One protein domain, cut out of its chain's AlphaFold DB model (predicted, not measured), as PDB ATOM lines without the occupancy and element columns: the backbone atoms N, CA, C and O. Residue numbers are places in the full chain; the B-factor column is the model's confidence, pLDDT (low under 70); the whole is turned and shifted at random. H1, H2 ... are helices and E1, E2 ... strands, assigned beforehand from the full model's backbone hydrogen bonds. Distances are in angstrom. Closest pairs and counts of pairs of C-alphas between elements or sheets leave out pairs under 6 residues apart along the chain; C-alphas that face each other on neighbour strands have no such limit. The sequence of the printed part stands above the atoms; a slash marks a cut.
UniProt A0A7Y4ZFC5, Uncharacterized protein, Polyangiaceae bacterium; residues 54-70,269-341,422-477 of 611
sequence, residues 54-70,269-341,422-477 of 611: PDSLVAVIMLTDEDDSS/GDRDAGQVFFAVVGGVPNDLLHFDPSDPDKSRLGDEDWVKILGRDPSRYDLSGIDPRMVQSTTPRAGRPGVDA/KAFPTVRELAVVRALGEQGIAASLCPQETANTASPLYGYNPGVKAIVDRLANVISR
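AT A GLANCE: This is residues 54 to 70, 269 to 341 and 422 to 477 of the 611 residues of an uncharacterized protein of Polyangiaceae bacterium (UniProt A0A7Y4ZFC5). With little regular structure, a small parallel sheet, E1 E2 E3, is sandwiched between H4 on one face and H3 on the other, three layers, while long stretches with no named element, residues 290 to 302, 311 to 341 and 445 to 460, loop away from it. H2 packs on H3. The 146 printed residues, 54 in named elements, run E1, E2, H1, H2, H3, E3, H4, a mixed class; they are compact, radius of gyration of the C-alphas 16.2 A, spanning 55 by 41 by 27 A.

HOW THE PARTS SIT: E1, residues 58 to 63, is parallel to E2, residues 276 to 282; N 60 and O 277 are within hydrogen-bond range, 2.8 A. E3, residues 440 to 444, is E2's other parallel neighbour, N 280 and O 441 at 2.9 A. H1, residues 286 to 289, only grazes the sheet. H2, residues 303 to 310, touches H3, residues 427 to 435; their closest C-alphas, of Leu 310 and Val 427, are 6.3 A apart. H4, residues 461 to 475, has 10 of 11 O i to N i+4 pairs within range.

IN THESE COORDINATES: E1 begins at C-alpha 58 (213.208, 98.404, 297.363). H4, 20.6 A long, ends at C-alpha 475 (214.485, 97.787, 308.939).

THE WHOLE: C-alphas 70 and 269 are 30.0 A apart across one cut, 341 and 422 18.5 A across the other. Links H1 to H2 and E3 to H4 are long. Residues 473 to 477 have pLDDT under 70.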
ATOM      1  N   PRO A  54     214.377  89.381 294.673       86.38
ATOM      2  CA  PRO A  54     213.023  89.171 295.217       86.38
ATOM      3  C   PRO A  54     212.845  89.363 296.733       86.38
ATOM      4  O   PRO A  54     211.729  89.593 297.196       86.38
ATOM      5  N   ASP A  55     213.923  89.254 297.503       79.94
ATOM      6  CA  ASP A  55     213.953  89.232 298.970       79.94
ATOM      7  C   ASP A  55     214.454  90.541 299.604       79.94
ATOM      8  O   ASP A  55     214.581  90.633 300.824       79.94
ATOM      9  N   SER A  56     214.724  91.575 298.801       83.06
ATOM     10  CA  SER A  56     215.223  92.856 299.306       83.06
ATOM     11  C   SER A  56     214.113  93.870 299.580       83.06
ATOM     12  O   SER A  56     213.068  93.873 298.923       83.06
ATOM     13  N   LEU A  57     214.396  94.826 300.466       87.56
ATOM     14  CA  LEU A  57     213.739  96.133 300.431       87.56
ATOM     15  C   LEU A  57     214.015  96.808 299.074       87.56
ATOM     16  O   LEU A  57     215.077  96.598 298.478       87.56
ATOM     17  N   VAL A  58     213.064  97.605 298.587       92.44
ATOM     18  CA  VAL A  58     213.208  98.404 297.363       92.44
ATOM     19  C   VAL A  58     212.965  99.867 297.699       92.44
ATOM     20  O   VAL A  58     211.922 100.218 298.244       92.44
ATOM     21  N   ALA A  59     213.916 100.725 297.349       92.19
ATOM     22  CA  ALA A  59     213.744 102.169 297.370       92.19
ATOM     23  C   ALA A  59     213.918 102.693 295.945       92.19
ATOM     24  O   ALA A  59     214.959 102.482 295.322       92.19
ATOM     25  N   VAL A  60     212.889 103.352 295.430       95.69
ATOM     26  CA  VAL A  60     212.913 104.051 294.149       95.69
ATOM     27  C   VAL A  60     213.150 105.522 294.444       95.69
ATOM     28  O   VAL A  60     212.356 106.133 295.153       95.69
ATOM     29  N   ILE A  61     214.241 106.082 293.926       94.56
ATOM     30  CA  ILE A  61     214.579 107.498 294.093       94.56
ATOM     31  C   ILE A  61     214.522 108.147 292.717       94.56
ATOM     32  O   ILE A  61     215.334 107.838 291.846       94.56
ATOM     33  N   MET A  62     213.545 109.023 292.529       94.69
ATOM     34  CA  MET A  62     213.360 109.814 291.325       94.69
ATOM     35  C   MET A  62     213.999 111.184 291.530       94.69
ATOM     36  O   MET A  62     213.662 111.888 292.478       94.69
ATOM     37  N   LEU A  63     214.938 111.533 290.656       93.50
ATOM     38  CA  LEU A  63     215.612 112.825 290.624       93.50
ATOM     39  C   LEU A  63     215.254 113.480 289.291       93.50
ATOM     40  O   LEU A  63     215.681 112.975 288.256       93.50
ATOM     41  N   THR A  64     214.447 114.539 289.310       92.38
ATOM     42  CA  THR A  64     213.976 115.201 288.082       92.38
ATOM     43  C   THR A  64     213.685 116.675 288.330       92.38
ATOM     44  O   THR A  64     213.178 117.048 289.391       92.38
ATOM     45  N   ASP A  65     214.049 117.522 287.372       90.50
ATOM     46  CA  ASP A  65     213.690 118.933 287.347       90.50
ATOM     47  C   ASP A  65     212.402 119.218 286.561       90.50
ATOM     48  O   ASP A  65     211.942 120.358 286.622       90.50
ATOM     49  N   GLU A  66     211.786 118.222 285.915       90.12
ATOM     50  CA  GLU A  66     210.555 118.345 285.118       90.12
ATOM     51  C   GLU A  66     209.417 117.437 285.622       90.12
ATOM     52  O   GLU A  66     209.635 116.468 286.342       90.12
ATOM     53  N   ASP A  67     208.177 117.764 285.248       92.62
ATOM     54  CA  ASP A  67     206.988 116.947 285.541       92.62
ATOM     55  C   ASP A  67     206.840 115.813 284.514       92.62
ATOM     56  O   ASP A  67     207.102 116.006 283.321       92.62
ATOM     57  N   ASP A  68     206.358 114.651 284.956       92.56
ATOM     58  CA  ASP A  68     206.102 113.496 284.093       92.56
ATOM     59  C   ASP A  68     205.161 113.866 282.943       92.56
ATOM     60  O   ASP A  68     204.002 114.236 283.129       92.56
ATOM     61  N   SER A  69     205.689 113.747 281.729       89.75
ATOM     62  CA  SER A  69     205.052 114.132 280.473       89.75
ATOM     63  C   SER A  69     204.813 112.907 279.589       89.75
ATOM     64  O   SER A  69     205.089 112.894 278.383       89.75
ATOM     65  N   SER A  70     204.295 111.842 280.206       88.75
ATOM     66  CA  SER A  70     204.047 110.560 279.551       88.75
ATOM     67  C   SER A  70     202.558 110.319 279.300       88.75
ATOM     68  O   SER A  70     201.710 110.490 280.174       88.75
ATOM     69  N   GLY A 269     206.228  86.153 295.937       87.88
ATOM     70  CA  GLY A 269     207.312  86.279 296.905       87.88
ATOM     71  C   GLY A 269     206.850  86.858 298.235       87.88
ATOM     72  O   GLY A 269     205.695  87.260 298.397       87.88
ATOM     73  N   ASP A 270     207.785  86.922 299.179       83.06
ATOM     74  CA  ASP A 270     207.498  87.311 300.560       83.06
ATOM     75  C   ASP A 270     207.614  88.822 300.806       83.06
ATOM     76  O   ASP A 270     207.107  89.287 301.825       83.06
ATOM     77  N   ARG A 271     208.187  89.593 299.862       84.88
ATOM     78  CA  ARG A 271     208.282  91.059 299.959       84.88
ATOM     79  C   ARG A 271     206.931  91.659 300.340       84.88
ATOM     80  O   ARG A 271     205.927  91.433 299.660       84.88
ATOM     81  N   ASP A 272     206.917  92.416 301.425       83.00
ATOM     82  CA  ASP A 272     205.759  93.173 301.869       83.00
ATOM     83  C   ASP A 272     205.691  94.534 301.171       83.00
ATOM     84  O   ASP A 272     206.718  95.118 300.819       83.00
ATOM     85  N   ALA A 273     204.477  95.055 300.981       83.38
ATOM     86  CA  ALA A 273     204.287  96.380 300.400       83.38
ATOM     87  C   ALA A 273     205.025  97.451 301.213       83.38
ATOM     88  O   ALA A 273     205.692  98.292 300.624       83.38
ATOM     89  N   GLY A 274     205.037  97.354 302.548       83.94
ATOM     90  CA  GLY A 274     205.768  98.271 303.427       83.94
ATOM     91  C   GLY A 274     207.296  98.239 303.279       83.94
ATOM     92  O   GLY A 274     207.979  99.030 303.921       83.94
ATOM     93  N   GLN A 275     207.847  97.349 302.444       86.44
ATOM     94  CA  GLN A 275     209.266  97.293 302.075       86.44
ATOM     95  C   GLN A 275     209.552  97.946 300.708       86.44
ATOM     96  O   GLN A 275     210.647  97.776 300.169       86.44
ATOM     97  N   VAL A 276     208.586  98.656 300.127       92.38
ATOM     98  CA  VAL A 276     208.741  99.423 298.886       92.38
ATOM     99  C   VAL A 276     208.583 100.905 299.204       92.38
ATOM    100  O   VAL A 276     207.565 101.315 299.753       92.38
ATOM    101  N   PHE A 277     209.571 101.713 298.838       94.38
ATOM    102  CA  PHE A 277     209.570 103.159 299.051       94.38
ATOM    103  C   PHE A 277     209.720 103.896 297.734       94.38
ATOM    104  O   PHE A 277     210.443 103.445 296.843       94.38
ATOM    105  N   PHE A 278     209.065 105.046 297.638       97.31
ATOM    106  CA  PHE A 278     209.139 105.925 296.480       97.31
ATOM    107  C   PHE A 278     209.460 107.338 296.951       97.31
ATOM    108  O   PHE A 278     208.670 107.969 297.654       97.31
ATOM    109  N   ALA A 279     210.647 107.805 296.590       96.25
ATOM    110  CA  ALA A 279     211.147 109.121 296.918       96.25
ATOM    111  C   ALA A 279     211.249 109.971 295.657       96.25
ATOM    112  O   ALA A 279     211.791 109.517 294.650       96.25
ATOM    113  N   VAL A 280     210.780 111.211 295.735       97.06
ATOM    114  CA  VAL A 280     210.916 112.205 294.667       97.06
ATOM    115  C   VAL A 280     211.758 113.350 295.198       97.06
ATOM    116  O   VAL A 280     211.362 114.023 296.148       97.06
ATOM    117  N   VAL A 281     212.918 113.559 294.585       95.31
ATOM    118  CA  VAL A 281     213.732 114.767 294.701       95.31
ATOM    119  C   VAL A 281     213.410 115.609 293.467       95.31
ATOM    120  O   VAL A 281     214.036 115.453 292.419       95.31
ATOM    121  N   GLY A 282     212.360 116.419 293.585       95.25
ATOM    122  CA  GLY A 282     211.722 117.109 292.465       95.25
ATOM    123  C   GLY A 282     211.626 118.616 292.667       95.25
ATOM    124  O   GLY A 282     212.046 119.161 293.694       95.25
ATOM    125  N   GLY A 283     211.058 119.316 291.694       94.62
ATOM    126  CA  GLY A 283     210.792 120.741 291.813       94.62
ATOM    127  C   GLY A 283     209.636 121.032 292.764       94.62
ATOM    128  O   GLY A 283     208.465 121.070 292.395       94.62
ATOM    129  N   VAL A 284     210.007 121.296 294.012       94.94
ATOM    130  CA  VAL A 284     209.145 121.792 295.082       94.94
ATOM    131  C   VAL A 284     209.957 122.767 295.933       94.94
ATOM    132  O   VAL A 284     211.099 122.465 296.270       94.94
ATOM    133  N   PRO A 285     209.437 123.953 296.284       92.25
ATOM    134  CA  PRO A 285     210.143 124.864 297.174       92.25
ATOM    135  C   PRO A 285     210.455 124.211 298.525       92.25
ATOM    136  O   PRO A 285     209.583 123.617 299.159       92.25
ATOM    137  N   ASN A 286     211.697 124.340 298.996       89.19
ATOM    138  CA  ASN A 286     212.140 123.696 300.235       89.19
ATOM    139  C   ASN A 286     211.327 124.126 301.472       89.19
ATOM    140  O   ASN A 286     211.273 123.397 302.458       89.19
ATOM    141  N   ASP A 287     210.762 125.332 301.464       88.12
ATOM    142  CA  ASP A 287     209.981 125.891 302.566       88.12
ATOM    143  C   ASP A 287     208.588 125.261 302.665       88.12
ATOM    144  O   ASP A 287     207.984 125.308 303.733       88.12
ATOM    145  N   LEU A 288     208.111 124.609 301.598       93.06
ATOM    146  CA  LEU A 288     206.897 123.793 301.633       93.06
ATOM    147  C   LEU A 288     207.134 122.399 302.221       93.06
ATOM    148  O   LEU A 288     206.176 121.762 302.647       93.06
ATOM    149  N   LEU A 289     208.385 121.924 302.234       90.62
ATOM    150  CA  LEU A 289     208.716 120.583 302.712       90.62
ATOM    151  C   LEU A 289     209.129 120.509 304.180       90.62
ATOM    152  O   LEU A 289     209.083 119.418 304.720       90.62
ATOM    153  N   HIS A 290     209.568 121.634 304.759       84.62
ATOM    154  CA  HIS A 290     210.070 121.804 306.130       84.62
ATOM    155  C   HIS A 290     210.940 120.643 306.673       84.62
ATOM    156  O   HIS A 290     210.503 119.542 306.968       84.62
ATOM    157  N   PHE A 291     212.238 120.897 306.844       86.38
ATOM    158  CA  PHE A 291     213.178 119.891 307.345       86.38
ATOM    159  C   PHE A 291     213.735 120.281 308.713       86.38
ATOM    160  O   PHE A 291     214.285 121.373 308.875       86.38
ATOM    161  N   ASP A 292     213.644 119.357 309.670       84.75
ATOM    162  CA  ASP A 292     214.291 119.452 310.977       84.75
ATOM    163  C   ASP A 292     215.337 118.325 311.113       84.75
ATOM    164  O   ASP A 292     214.983 117.152 311.254       84.75
ATOM    165  N   PRO A 293     216.646 118.646 311.103       80.38
ATOM    166  CA  PRO A 293     217.698 117.634 311.195       80.38
ATOM    167  C   PRO A 293     217.740 116.908 312.546       80.38
ATOM    168  O   PRO A 293     218.391 115.864 312.643       80.38
ATOM    169  N   SER A 294     217.088 117.450 313.577       80.50
ATOM    170  CA  SER A 294     217.049 116.883 314.928       80.50
ATOM    171  C   SER A 294     215.810 116.030 315.201       80.50
ATOM    172  O   SER A 294     215.806 115.279 316.177       80.50
ATOM    173  N   ASP A 295     214.778 116.122 314.356       78.88
ATOM    174  CA  ASP A 295     213.478 115.508 314.606       78.88
ATOM    175  C   ASP A 295     212.793 115.073 313.290       78.88
ATOM    176  O   ASP A 295     212.221 115.900 312.569       78.88
ATOM    177  N   PRO A 296     212.820 113.769 312.952       79.94
ATOM    178  CA  PRO A 296     212.200 113.274 311.727       79.94
ATOM    179  C   PRO A 296     210.672 113.404 311.739       79.94
ATOM    180  O   PRO A 296     210.073 113.475 310.669       79.94
ATOM    181  N   ASP A 297     210.026 113.460 312.910       79.69
ATOM    182  CA  ASP A 297     208.570 113.596 312.994       79.69
ATOM    183  C   ASP A 297     208.122 115.017 312.650       79.69
ATOM    184  O   ASP A 297     207.083 115.193 312.014       79.69
ATOM    185  N   LYS A 298     208.942 116.021 312.971       83.38
ATOM    186  CA  LYS A 298     208.723 117.396 312.504       83.38
ATOM    187  C   LYS A 298     208.957 117.583 311.015       83.38
ATOM    188  O   LYS A 298     208.435 118.543 310.481       83.38
ATOM    189  N   SER A 299     209.697 116.686 310.364       85.19
ATOM    190  CA  SER A 299     209.922 116.726 308.911       85.19
ATOM    191  C   SER A 299     208.807 116.029 308.111       85.19
ATOM    192  O   SER A 299     208.930 115.836 306.901       85.19
ATOM    193  N   ARG A 300     207.734 115.561 308.770       84.75
ATOM    194  CA  ARG A 300     206.615 114.881 308.103       84.75
ATOM    195  C   ARG A 300     205.595 115.884 307.580       84.75
ATOM    196  O   ARG A 300     205.107 116.724 308.327       84.75
ATOM    197  N   LEU A 301     205.191 115.707 306.325       91.12
ATOM    198  CA  LEU A 301     204.167 116.531 305.685       91.12
ATOM    199  C   LEU A 301     202.762 116.142 306.153       91.12
ATOM    200  O   LEU A 301     202.362 114.979 306.033       91.12
ATOM    201  N   GLY A 302     202.011 117.124 306.647       91.00
ATOM    202  CA  GLY A 302     200.591 116.983 306.963       91.00
ATOM    203  C   GLY A 302     199.682 117.325 305.781       91.00
ATOM    204  O   GLY A 302     200.130 117.776 304.727       91.00
ATOM    205  N   ASP A 303     198.370 117.161 305.966       92.94
ATOM    206  CA  ASP A 303     197.378 117.479 304.927       92.94
ATOM    207  C   ASP A 303     197.449 118.944 304.475       92.94
ATOM    208  O   ASP A 303     197.339 119.228 303.285       92.94
ATOM    209  N   GLU A 304     197.675 119.882 305.400       95.25
ATOM    210  CA  GLU A 304     197.805 121.307 305.071       95.25
ATOM    211  C   GLU A 304     199.041 121.606 304.211       95.25
ATOM    212  O   GLU A 304     198.979 122.464 303.328       95.25
ATOM    213  N   ASP A 305     200.145 120.886 304.428       96.31
ATOM    214  CA  ASP A 305     201.349 121.008 303.602       96.31
ATOM    215  C   ASP A 305     201.070 120.478 302.195       96.31
ATOM    216  O   ASP A 305     201.346 121.143 301.197       96.31
ATOM    217  N   TRP A 306     200.407 119.323 302.101       97.06
ATOM    218  CA  TRP A 306     200.012 118.743 300.821       97.06
ATOM    219  C   TRP A 306     199.017 119.598 300.038       97.06
ATOM    220  O   TRP A 306     199.084 119.612 298.808       97.06
ATOM    221  N   VAL A 307     198.132 120.340 300.711       98.06
ATOM    222  CA  VAL A 307     197.262 121.328 300.053       98.06
ATOM    223  C   VAL A 307     198.095 122.436 299.408       98.06
ATOM    224  O   VAL A 307     197.805 122.816 298.278       98.06
ATOM    225  N   LYS A 308     199.160 122.913 300.061       97.00
ATOM    226  CA  LYS A 308     200.063 123.911 299.462       97.00
ATOM    227  C   LYS A 308     200.869 123.335 298.296       97.00
ATOM    228  O   LYS A 308     201.155 124.061 297.351       97.00
ATOM    229  N   ILE A 309     201.229 122.052 298.334       97.50
ATOM    230  CA  ILE A 309     202.054 121.426 297.286       97.50
ATOM    231  C   ILE A 309     201.225 121.050 296.048       97.50
ATOM    232  O   ILE A 309     201.665 121.288 294.929       97.50
ATOM    233  N   LEU A 310     200.038 120.465 296.231       97.56
ATOM    234  CA  LEU A 310     199.247 119.858 295.146       97.56
ATOM    235  C   LEU A 310     197.838 120.441 294.987       97.56
ATOM    236  O   LEU A 310     197.132 120.087 294.047       97.56
ATOM    237  N   GLY A 311     197.397 121.290 295.913       96.75
ATOM    238  CA  GLY A 311     196.007 121.718 296.010       96.75
ATOM    239  C   GLY A 311     195.124 120.764 296.819       96.75
ATOM    240  O   GLY A 311     195.538 119.699 297.300       96.75
ATOM    241  N   ARG A 312     193.870 121.185 297.001       95.56
ATOM    242  CA  ARG A 312     192.885 120.511 297.852       95.56
ATOM    243  C   ARG A 312     192.512 119.113 297.359       95.56
ATOM    244  O   ARG A 312     192.560 118.173 298.153       95.56
ATOM    245  N   ASP A 313     192.162 118.978 296.083       92.06
ATOM    246  CA  ASP A 313     191.803 117.703 295.452       92.06
ATOM    247  C   ASP A 313     192.249 117.688 293.975       92.06
ATOM    248  O   ASP A 313     191.433 117.843 293.057       92.06
ATOM    249  N   PRO A 314     193.556 117.489 293.718       91.19
ATOM    250  CA  PRO A 314     194.104 117.482 292.361       91.19
ATOM    251  C   PRO A 314     193.503 116.382 291.478       91.19
ATOM    252  O   PRO A 314     193.419 116.554 290.265       91.19
ATOM    253  N   SER A 315     193.014 115.278 292.061       86.75
ATOM    254  CA  SER A 315     192.369 114.190 291.308       86.75
ATOM    255  C   SER A 315     191.060 114.620 290.638       86.75
ATOM    256  O   SER A 315     190.628 114.019 289.655       86.75
ATOM    257  N   ARG A 316     190.441 115.683 291.165       88.25
ATOM    258  CA  ARG A 316     189.250 116.336 290.613       88.25
ATOM    259  C   ARG A 316     189.547 117.715 290.039       88.25
ATOM    260  O   ARG A 316     188.610 118.468 289.780       88.25
ATOM    261  N   TYR A 317     190.822 118.027 289.817       90.56
ATOM    262  CA  TYR A 317     191.287 119.314 289.307       90.56
ATOM    263  C   TYR A 317     190.967 120.504 290.235       90.56
ATOM    264  O   TYR A 317     190.944 121.649 289.789       90.56
ATOM    265  N   ASP A 318     190.738 120.261 291.534       91.69
ATOM    266  CA  ASP A 318     190.616 121.317 292.545       91.69
ATOM    267  C   ASP A 318     192.000 121.659 293.102       91.69
ATOM    268  O   ASP A 318     192.493 121.055 294.062       91.69
ATOM    269  N   LEU A 319     192.617 122.665 292.487       93.06
ATOM    270  CA  LEU A 319     193.915 123.194 292.894       93.06
ATOM    271  C   LEU A 319     193.799 124.306 293.952       93.06
ATOM    272  O   LEU A 319     194.766 125.018 294.207       93.06
ATOM    273  N   SER A 320     192.636 124.505 294.582       93.75
ATOM    274  CA  SER A 320     192.492 125.556 295.594       93.75
ATOM    275  C   SER A 320     193.459 125.354 296.767       93.75
ATOM    276  O   SER A 320     193.664 124.241 297.252       93.75
ATOM    277  N   GLY A 321     194.065 126.451 297.228       95.56
ATOM    278  CA  GLY A 321     195.045 126.438 298.318       95.56
ATOM    279  C   GLY A 321     196.472 126.058 297.912       95.56
ATOM    280  O   GLY A 321     197.354 126.146 298.763       95.56
ATOM    281  N   ILE A 322     196.708 125.693 296.646       96.38
ATOM    282  CA  ILE A 322     198.056 125.453 296.126       96.38
ATOM    283  C   ILE A 322     198.919 126.721 296.229       96.38
ATOM    284  O   ILE A 322     198.445 127.839 295.997       96.38
ATOM    285  N   ASP A 323     200.194 126.556 296.574       95.06
ATOM    286  CA  ASP A 323     201.178 127.632 296.531       95.06
ATOM    287  C   ASP A 323     201.387 128.061 295.067       95.06
ATOM    288  O   ASP A 323     201.585 127.198 294.204       95.06
ATOM    289  N   PRO A 324     201.392 129.371 294.749       93.75
ATOM    290  CA  PRO A 324     201.608 129.843 293.385       93.75
ATOM    291  C   PRO A 324     202.873 129.280 292.722       93.75
ATOM    292  O   PRO A 324     202.876 129.095 291.511       93.75
ATOM    293  N   ARG A 325     203.936 128.963 293.476       92.50
ATOM    294  CA  ARG A 325     205.154 128.323 292.945       92.50
ATOM    295  C   ARG A 325     204.897 126.933 292.375       92.50
ATOM    296  O   ARG A 325     205.565 126.566 291.416       92.50
ATOM    297  N   MET A 326     203.930 126.195 292.906       95.56
ATOM    298  CA  MET A 326     203.597 124.840 292.456       95.56
ATOM    299  C   MET A 326     202.576 124.811 291.313       95.56
ATOM    300  O   MET A 326     202.344 123.764 290.717       95.56
ATOM    301  N   VAL A 327     201.985 125.955 290.953       94.44
ATOM    302  CA  VAL A 327     201.103 126.048 289.784       94.44
ATOM    303  C   VAL A 327     201.944 126.003 288.511       94.44
ATOM    304  O   VAL A 327     202.741 126.914 288.264       94.44
ATOM    305  N   GLN A 328     201.735 124.976 287.684       93.81
ATOM    306  CA  GLN A 328     202.261 124.926 286.319       93.81
ATOM    307  C   GLN A 328     201.647 126.066 285.502       93.81
ATOM    308  O   GLN A 328     200.428 126.239 285.481       93.81
ATOM    309  N   SER A 329     202.483 126.887 284.876       92.88
ATOM    310  CA  SER A 329     202.019 128.015 284.069       92.88
ATOM    311  C   SER A 329     203.073 128.402 283.050       92.88
ATOM    312  O   SER A 329     204.256 128.409 283.360       92.88
ATOM    313  N   THR A 330     202.640 128.821 281.868       90.69
ATOM    314  CA  THR A 330     203.480 129.448 280.835       90.69
ATOM    315  C   THR A 330     203.427 130.979 280.881       90.69
ATOM    316  O   THR A 330     203.956 131.668 280.016       90.69
ATOM    317  N   THR A 331     202.744 131.543 281.875       90.44
ATOM    318  CA  THR A 331     202.594 132.992 282.064       90.44
ATOM    319  C   THR A 331     202.814 133.364 283.531       90.44
ATOM    320  O   THR A 331     202.685 132.492 284.398       90.44
ATOM    321  N   PRO A 332     203.157 134.626 283.844       90.00
ATOM    322  CA  PRO A 332     203.310 135.060 285.228       90.00
ATOM    323  C   PRO A 332     202.056 134.787 286.064       90.00
ATOM    324  O   PRO A 332     200.935 135.109 285.660       90.00
ATOM    325  N   ARG A 333     202.247 134.177 287.231       91.62
ATOM    326  CA  ARG A 333     201.179 133.655 288.083       91.62
ATOM    327  C   ARG A 333     200.638 134.729 289.012       91.62
ATOM    328  O   ARG A 333     201.360 135.591 289.516       91.62
ATOM    329  N   ALA A 334     199.339 134.644 289.283       87.44
ATOM    330  CA  ALA A 334     198.692 135.507 290.258       87.44
ATOM    331  C   ALA A 334     199.320 135.319 291.651       87.44
ATOM    332  O   ALA A 334     199.628 134.203 292.063       87.44
ATOM    333  N   GLY A 335     199.506 136.420 292.383       83.56
ATOM    334  CA  GLY A 335     200.121 136.397 293.715       83.56
ATOM    335  C   GLY A 335     201.653 136.363 293.719       83.56
ATOM    336  O   GLY A 335     202.237 136.335 294.799       83.56
ATOM    337  N   ARG A 336     202.308 136.415 292.549       84.75
ATOM    338  CA  ARG A 336     203.770 136.511 292.429       84.75
ATOM    339  C   ARG A 336     204.217 137.851 291.836       84.75
ATOM    340  O   ARG A 336     203.455 138.471 291.090       84.75
ATOM    341  N   PRO A 337     205.446 138.316 292.133       84.44
ATOM    342  CA  PRO A 337     206.021 139.452 291.425       84.44
ATOM    343  C   PRO A 337     206.106 139.154 289.919       84.44
ATOM    344  O   PRO A 337     206.536 138.073 289.523       84.44
ATOM    345  N   GLY A 338     205.664 140.099 289.085       79.62
ATOM    346  CA  GLY A 338     205.671 139.958 287.625       79.62
ATOM    347  C   GLY A 338     207.035 140.239 286.986       79.62
ATOM    348  O   GLY A 338     207.999 140.569 287.674       79.62
ATOM    349  N   VAL A 339     207.087 140.176 285.653       77.44
ATOM    350  CA  VAL A 339     208.322 140.232 284.841       77.44
ATOM    351  C   VAL A 339     209.214 141.454 285.091       77.44
ATOM    352  O   VAL A 339     210.432 141.352 284.974       77.44
ATOM    353  N   ASP A 340     208.629 142.587 285.485       75.12
ATOM    354  CA  ASP A 340     209.349 143.845 285.725       75.12
ATOM    355  C   ASP A 340     209.881 143.986 287.161       75.12
ATOM    356  O   ASP A 340     210.547 144.970 287.495       75.12
ATOM    357  N   ALA A 341     209.575 143.034 288.047       75.00
ATOM    358  CA  ALA A 341     210.030 143.093 289.427       75.00
ATOM    359  C   ALA A 341     211.547 142.818 289.531       75.00
ATOM    360  O   ALA A 341     212.094 141.979 288.809       75.00
ATOM    361  N   LYS A 422     217.501 125.528 288.338       86.94
ATOM    362  CA  LYS A 422     216.042 125.603 288.423       86.94
ATOM    363  C   LYS A 422     215.416 124.215 288.519       86.94
ATOM    364  O   LYS A 422     216.078 123.232 288.219       86.94
ATOM    365  N   ALA A 423     214.152 124.189 288.923       91.06
ATOM    366  CA  ALA A 423     213.267 123.045 288.775       91.06
ATOM    367  C   ALA A 423     211.831 123.529 288.526       91.06
ATOM    368  O   ALA A 423     211.403 124.558 289.077       91.06
ATOM    369  N   PHE A 424     211.094 122.800 287.699       92.06
ATOM    370  CA  PHE A 424     209.682 123.023 287.405       92.06
ATOM    371  C   PHE A 424     208.788 122.269 288.395       92.06
ATOM    372  O   PHE A 424     209.258 121.349 289.053       92.06
ATOM    373  N   PRO A 425     207.509 122.647 288.557       95.25
ATOM    374  CA  PRO A 425     206.615 121.925 289.460       95.25
ATOM    375  C   PRO A 425     206.438 120.455 289.039       95.25
ATOM    376  O   PRO A 425     205.839 120.206 287.998       95.25
ATOM    377  N   THR A 426     206.897 119.511 289.867       95.81
ATOM    378  CA  THR A 426     206.802 118.045 289.650       95.81
ATOM    379  C   THR A 426     205.541 117.475 290.312       95.81
ATOM    380  O   THR A 426     205.590 116.712 291.286       95.81
ATOM    381  N   VAL A 427     204.384 118.006 289.919       95.44
ATOM    382  CA  VAL A 427     203.104 117.782 290.606       95.44
ATOM    383  C   VAL A 427     202.586 116.351 290.446       95.44
ATOM    384  O   VAL A 427     201.953 115.844 291.379       95.44
ATOM    385  N   ARG A 428     202.853 115.663 289.327       95.31
ATOM    386  CA  ARG A 428     202.382 114.281 289.114       95.31
ATOM    387  C   ARG A 428     203.136 113.289 289.983       95.31
ATOM    388  O   ARG A 428     202.508 112.454 290.638       95.31
ATOM    389  N   GLU A 429     204.456 113.389 290.054       97.44
ATOM    390  CA  GLU A 429     205.281 112.527 290.900       97.44
ATOM    391  C   GLU A 429     204.947 112.748 292.376       97.44
ATOM    392  O   GLU A 429     204.770 111.792 293.135       97.44
ATOM    393  N   LEU A 430     204.789 114.012 292.784       97.88
ATOM    394  CA  LEU A 430     204.406 114.363 294.151       97.88
ATOM    395  C   LEU A 430     202.987 113.878 294.492       97.88
ATOM    396  O   LEU A 430     202.732 113.515 295.643       97.88
ATOM    397  N   ALA A 431     202.075 113.784 293.518       97.44
ATOM    398  CA  ALA A 431     200.769 113.154 293.718       97.44
ATOM    399  C   ALA A 431     200.883 111.645 293.998       97.44
ATOM    400  O   ALA A 431     200.156 111.136 294.856       97.44
ATOM    401  N   VAL A 432     201.818 110.939 293.348       98.00
ATOM    402  CA  VAL A 432     202.137 109.537 293.686       98.00
ATOM    403  C   VAL A 432     202.702 109.453 295.105       98.00
ATOM    404  O   VAL A 432     202.232 108.634 295.894       98.00
ATOM    405  N   VAL A 433     203.649 110.329 295.464       97.69
ATOM    406  CA  VAL A 433     204.227 110.388 296.819       97.69
ATOM    407  C   VAL A 433     203.142 110.574 297.879       97.69
ATOM    408  O   VAL A 433     203.077 109.785 298.822       97.69
ATOM    409  N   ARG A 434     202.248 111.557 297.709       96.94
ATOM    410  CA  ARG A 434     201.129 111.795 298.636       96.94
ATOM    411  C   ARG A 434     200.232 110.566 298.759       96.94
ATOM    412  O   ARG A 434     199.856 110.189 299.867       96.94
ATOM    413  N   ALA A 435     199.891 109.935 297.636       95.44
ATOM    414  CA  ALA A 435     198.993 108.783 297.614       95.44
ATOM    415  C   ALA A 435     199.599 107.516 298.250       95.44
ATOM    416  O   ALA A 435     198.856 106.646 298.703       95.44
ATOM    417  N   LEU A 436     200.930 107.418 298.323       94.06
ATOM    418  CA  LEU A 436     201.648 106.329 298.995       94.06
ATOM    419  C   LEU A 436     201.762 106.509 300.519       94.06
ATOM    420  O   LEU A 436     202.179 105.578 301.215       94.06
ATOM    421  N   GLY A 437     201.405 107.680 301.054       89.88
ATOM    422  CA  GLY A 437     201.435 107.958 302.489       89.88
ATOM    423  C   GLY A 437     202.816 107.706 303.099       89.88
ATOM    424  O   GLY A 437     203.802 108.322 302.708       89.88
ATOM    425  N   GLU A 438     202.908 106.770 304.048       84.12
ATOM    426  CA  GLU A 438     204.160 106.492 304.767       84.12
ATOM    427  C   GLU A 438     205.285 105.913 303.883       84.12
ATOM    428  O   GLU A 438     206.454 105.978 304.263       84.12
ATOM    429  N   GLN A 439     204.957 105.366 302.709       89.44
ATOM    430  CA  GLN A 439     205.935 104.850 301.741       89.44
ATOM    431  C   GLN A 439     206.462 105.933 300.787       89.44
ATOM    432  O   GLN A 439     207.483 105.729 300.124       89.44
ATOM    433  N   GLY A 440     205.758 107.065 300.704       93.38
ATOM    434  CA  GLY A 440     206.124 108.213 299.891       93.38
ATOM    435  C   GLY A 440     207.056 109.160 300.643       93.38
ATOM    436  O   GLY A 440     206.834 109.474 301.816       93.38
ATOM    437  N   ILE A 441     208.099 109.634 299.963       93.25
ATOM    438  CA  ILE A 441     209.029 110.642 300.482       93.25
ATOM    439  C   ILE A 441     209.151 111.777 299.458       93.25
ATOM    440  O   ILE A 441     209.431 111.534 298.287       93.25
ATOM    441  N   ALA A 442     208.949 113.019 299.894       95.31
ATOM    442  CA  ALA A 442     209.157 114.206 299.068       95.31
ATOM    443  C   ALA A 442     210.416 114.949 299.521       95.31
ATOM    444  O   ALA A 442     210.657 115.119 300.716       95.31
ATOM    445  N   ALA A 443     211.205 115.403 298.558       94.06
ATOM    446  CA  ALA A 443     212.408 116.193 298.748       94.06
ATOM    447  C   ALA A 443     212.514 117.249 297.639       94.06
ATOM    448  O   ALA A 443     212.029 117.061 296.524       94.06
ATOM    449  N   SER A 444     213.160 118.368 297.958       93.50
ATOM    450  CA  SER A 444     213.367 119.470 297.020       93.50
ATOM    451  C   SER A 444     214.647 119.247 296.222       93.50
ATOM    452  O   SER A 444     215.711 119.026 296.806       93.50
ATOM    453  N   LEU A 445     214.559 119.384 294.899       92.56
ATOM    454  CA  LEU A 445     215.713 119.504 294.008       92.56
ATOM    455  C   LEU A 445     216.401 120.873 294.135       92.56
ATOM    456  O   LEU A 445     217.545 121.046 293.728       92.56
ATOM    457  N   CYS A 446     215.734 121.859 294.733       89.81
ATOM    458  CA  CYS A 446     216.327 123.150 295.050       89.81
ATOM    459  C   CYS A 446     216.890 123.129 296.481       89.81
ATOM    460  O   CYS A 446     216.113 123.261 297.436       89.81
ATOM    461  N   PRO A 447     218.213 122.949 296.662       87.69
ATOM    462  CA  PRO A 447     218.839 122.929 297.978       87.69
ATOM    463  C   PRO A 447     218.702 124.272 298.700       87.69
ATOM    464  O   PRO A 447     218.720 125.341 298.086       87.69
ATOM    465  N   GLN A 448     218.622 124.203 300.028       85.31
ATOM    466  CA  GLN A 448     218.577 125.374 300.911       85.31
ATOM    467  C   GLN A 448     219.938 126.059 301.047       85.31
ATOM    468  O   GLN A 448     220.011 127.275 301.205       85.31
ATOM    469  N   GLU A 449     221.010 125.271 300.999       85.56
ATOM    470  CA  GLU A 449     222.387 125.713 301.178       85.56
ATOM    471  C   GLU A 449     223.278 125.009 300.148       85.56
ATOM    472  O   GLU A 449     223.189 123.795 299.961       85.56
ATOM    473  N   THR A 450     224.151 125.759 299.479       86.25
ATOM    474  CA  THR A 450     225.051 125.234 298.433       86.25
ATOM    475  C   THR A 450     226.518 125.582 298.654       86.25
ATOM    476  O   THR A 450     227.369 125.113 297.901       86.25
ATOM    477  N   ALA A 451     226.841 126.369 299.682       84.19
ATOM    478  CA  ALA A 451     228.198 126.802 299.987       84.19
ATOM    479  C   ALA A 451     228.797 126.056 301.187       84.19
ATOM    480  O   ALA A 451     229.936 125.595 301.120       84.19
ATOM    481  N   ASN A 452     228.056 125.931 302.292       86.19
ATOM    482  CA  ASN A 452     228.590 125.331 303.519       86.19
ATOM    483  C   ASN A 452     228.401 123.806 303.555       86.19
ATOM    484  O   ASN A 452     227.377 123.328 304.036       86.19
ATOM    485  N   THR A 453     229.415 123.046 303.133       86.81
ATOM    486  CA  THR A 453     229.405 121.567 303.101       86.81
ATOM    487  C   THR A 453     229.223 120.890 304.462       86.81
ATOM    488  O   THR A 453     228.823 119.731 304.509       86.81
ATOM    489  N   ALA A 454     229.488 121.589 305.571       87.69
ATOM    490  CA  ALA A 454     229.282 121.067 306.924       87.69
ATOM    491  C   ALA A 454     227.837 121.245 307.428       87.69
ATOM    492  O   ALA A 454     227.484 120.738 308.493       87.69
ATOM    493  N   SER A 455     226.999 121.990 306.701       87.38
ATOM    494  CA  SER A 455     225.608 122.219 307.083       87.38
ATOM    495  C   SER A 455     224.762 120.953 306.883       87.38
ATOM    496  O   SER A 455     224.843 120.325 305.823       87.38
ATOM    497  N   PRO A 456     223.852 120.608 307.815       86.62
ATOM    498  CA  PRO A 456     222.854 119.566 307.568       86.62
ATOM    499  C   PRO A 456     221.881 119.932 306.433       86.62
ATOM    500  O   PRO A 456     221.186 119.059 305.926       86.62
ATOM    501  N   LEU A 457     221.844 121.204 306.022       88.31
ATOM    502  CA  LEU A 457     221.024 121.710 304.918       88.31
ATOM    503  C   LEU A 457     221.777 121.756 303.579       88.31
ATOM    504  O   LEU A 457     221.219 122.213 302.583       88.31
ATOM    505  N   TYR A 458     223.049 121.341 303.557       88.00
ATOM    506  CA  TYR A 458     223.877 121.381 302.357       88.00
ATOM    507  C   TYR A 458     223.363 120.426 301.283       88.00
ATOM    508  O   TYR A 458     223.182 119.231 301.532       88.00
ATOM    509  N   GLY A 459     223.194 120.946 300.067       86.50
ATOM    510  CA  GLY A 459     222.782 120.156 298.917       86.50
ATOM    511  C   GLY A 459     221.504 119.370 299.213       86.50
ATOM    512  O   GLY A 459     220.512 119.914 299.695       86.50
ATOM    513  N   TYR A 460     221.551 118.066 298.951       89.50
ATOM    514  CA  TYR A 460     220.413 117.162 299.129       89.50
ATOM    515  C   TYR A 460     220.398 116.443 300.482       89.50
ATOM    516  O   TYR A 460     219.603 115.519 300.659       89.50
ATOM    517  N   ASN A 461     221.233 116.852 301.447       88.88
ATOM    518  CA  ASN A 461     221.283 116.237 302.777       88.88
ATOM    519  C   ASN A 461     219.898 116.119 303.444       88.88
ATOM    520  O   ASN A 461     219.617 115.038 303.965       88.88
ATOM    521  N   PRO A 462     218.999 117.127 303.377       87.81
ATOM    522  CA  PRO A 462     217.631 116.990 303.883       87.81
ATOM    523  C   PRO A 462     216.859 115.817 303.268       87.81
ATOM    524  O   PRO A 462     216.298 114.991 303.985       87.81
ATOM    525  N   GLY A 463     216.877 115.705 301.935       87.88
ATOM    526  CA  GLY A 463     216.181 114.641 301.211       87.88
ATOM    527  C   GLY A 463     216.780 113.264 301.487       87.88
ATOM    528  O   GLY A 463     216.053 112.324 301.796       87.88
ATOM    529  N   VAL A 464     218.112 113.152 301.454       87.50
ATOM    530  CA  VAL A 464     218.819 111.902 301.776       87.50
ATOM    531  C   VAL A 464     218.514 111.465 303.207       87.50
ATOM    532  O   VAL A 464     218.213 110.294 303.434       87.50
ATOM    533  N   LYS A 465     218.529 112.393 304.171       85.50
ATOM    534  CA  LYS A 465     218.212 112.089 305.568       85.50
ATOM    535  C   LYS A 465     216.760 111.639 305.738       85.50
ATOM    536  O   LYS A 465     216.541 110.620 306.384       85.50
ATOM    537  N   ALA A 466     215.794 112.305 305.104       85.44
ATOM    538  CA  ALA A 466     214.392 111.882 305.133       85.44
ATOM    539  C   ALA A 466     214.201 110.459 304.574       85.44
ATOM    540  O   ALA A 466     213.476 109.650 305.158       85.44
ATOM    541  N   ILE A 467     214.899 110.123 303.481       83.56
ATOM    542  CA  ILE A 467     214.891 108.770 302.908       83.56
ATOM    543  C   ILE A 467     215.480 107.762 303.900       83.56
ATOM    544  O   ILE A 467     214.842 106.755 304.207       83.56
ATOM    545  N   VAL A 468     216.671 108.037 304.438       84.25
ATOM    546  CA  VAL A 468     217.350 107.145 305.391       84.25
ATOM    547  C   VAL A 468     216.507 106.925 306.647       84.25
ATOM    548  O   VAL A 468     216.318 105.775 307.044       84.25
ATOM    549  N   ASP A 469     215.943 107.980 307.237       81.00
ATOM    550  CA  ASP A 469     215.116 107.889 308.445       81.00
ATOM    551  C   ASP A 469     213.857 107.035 308.202       81.00
ATOM    552  O   ASP A 469     213.444 106.244 309.062       81.00
ATOM    553  N   ARG A 470     213.252 107.134 307.010       79.62
ATOM    554  CA  ARG A 470     212.078 106.332 306.638       79.62
ATOM    555  C   ARG A 470     212.429 104.855 306.450       79.62
ATOM    556  O   ARG A 470     211.719 103.988 306.963       79.62
ATOM    557  N   LEU A 471     213.551 104.567 305.791       78.44
ATOM    558  CA  LEU A 471     214.044 103.203 305.578       78.44
ATOM    559  C   LEU A 471     214.479 102.532 306.889       78.44
ATOM    560  O   LEU A 471     214.107 101.386 307.156       78.44
ATOM    561  N   ALA A 472     215.212 103.257 307.737       72.50
ATOM    562  CA  ALA A 472     215.698 102.766 309.026       72.50
ATOM    563  C   ALA A 472     214.546 102.348 309.950       72.50
ATOM    564  O   ALA A 472     214.632 101.318 310.625       72.50
ATOM    565  N   ASN A 473     213.437 103.095 309.933       66.81
ATOM    566  CA  ASN A 473     212.238 102.756 310.696       66.81
ATOM    567  C   ASN A 473     211.652 101.392 310.314       66.81
ATOM    568  O   ASN A 473     211.150 100.696 311.191       66.81
ATOM    569  N   VAL A 474     211.706 100.990 309.042       65.12
ATOM    570  CA  VAL A 474     211.166  99.692 308.608       65.12
ATOM    571  C   VAL A 474     212.155  98.560 308.824       65.12
ATOM    572  O   VAL A 474     211.740  97.494 309.268       65.12
ATOM    573  N   ILE A 475     213.453  98.785 308.612       64.81
ATOM    574  CA  ILE A 475     214.485  97.787 308.939       64.81
ATOM    575  C   ILE A 475     214.436  97.448 310.437       64.81
ATOM    576  O   ILE A 475     214.447  96.277 310.803       64.81
ATOM    577  N   SER A 476     214.261  98.460 311.291       55.94
ATOM    578  CA  SER A 476     214.144  98.283 312.747       55.94
ATOM    579  C   SER A 476     212.821  97.642 313.194       55.94
ATOM    580  O   SER A 476     212.683  97.275 314.355       55.94
ATOM    581  N   ARG A 477     211.824  97.526 312.300       56.12
ATOM    582  CA  ARG A 477     210.477  96.985 312.582       56.12
ATOM    583  C   ARG A 477     210.182  95.666 311.865       56.12
ATOM    584  O   ARG A 477     209.065  95.161 311.974       56.12
TER     585      ARG A 477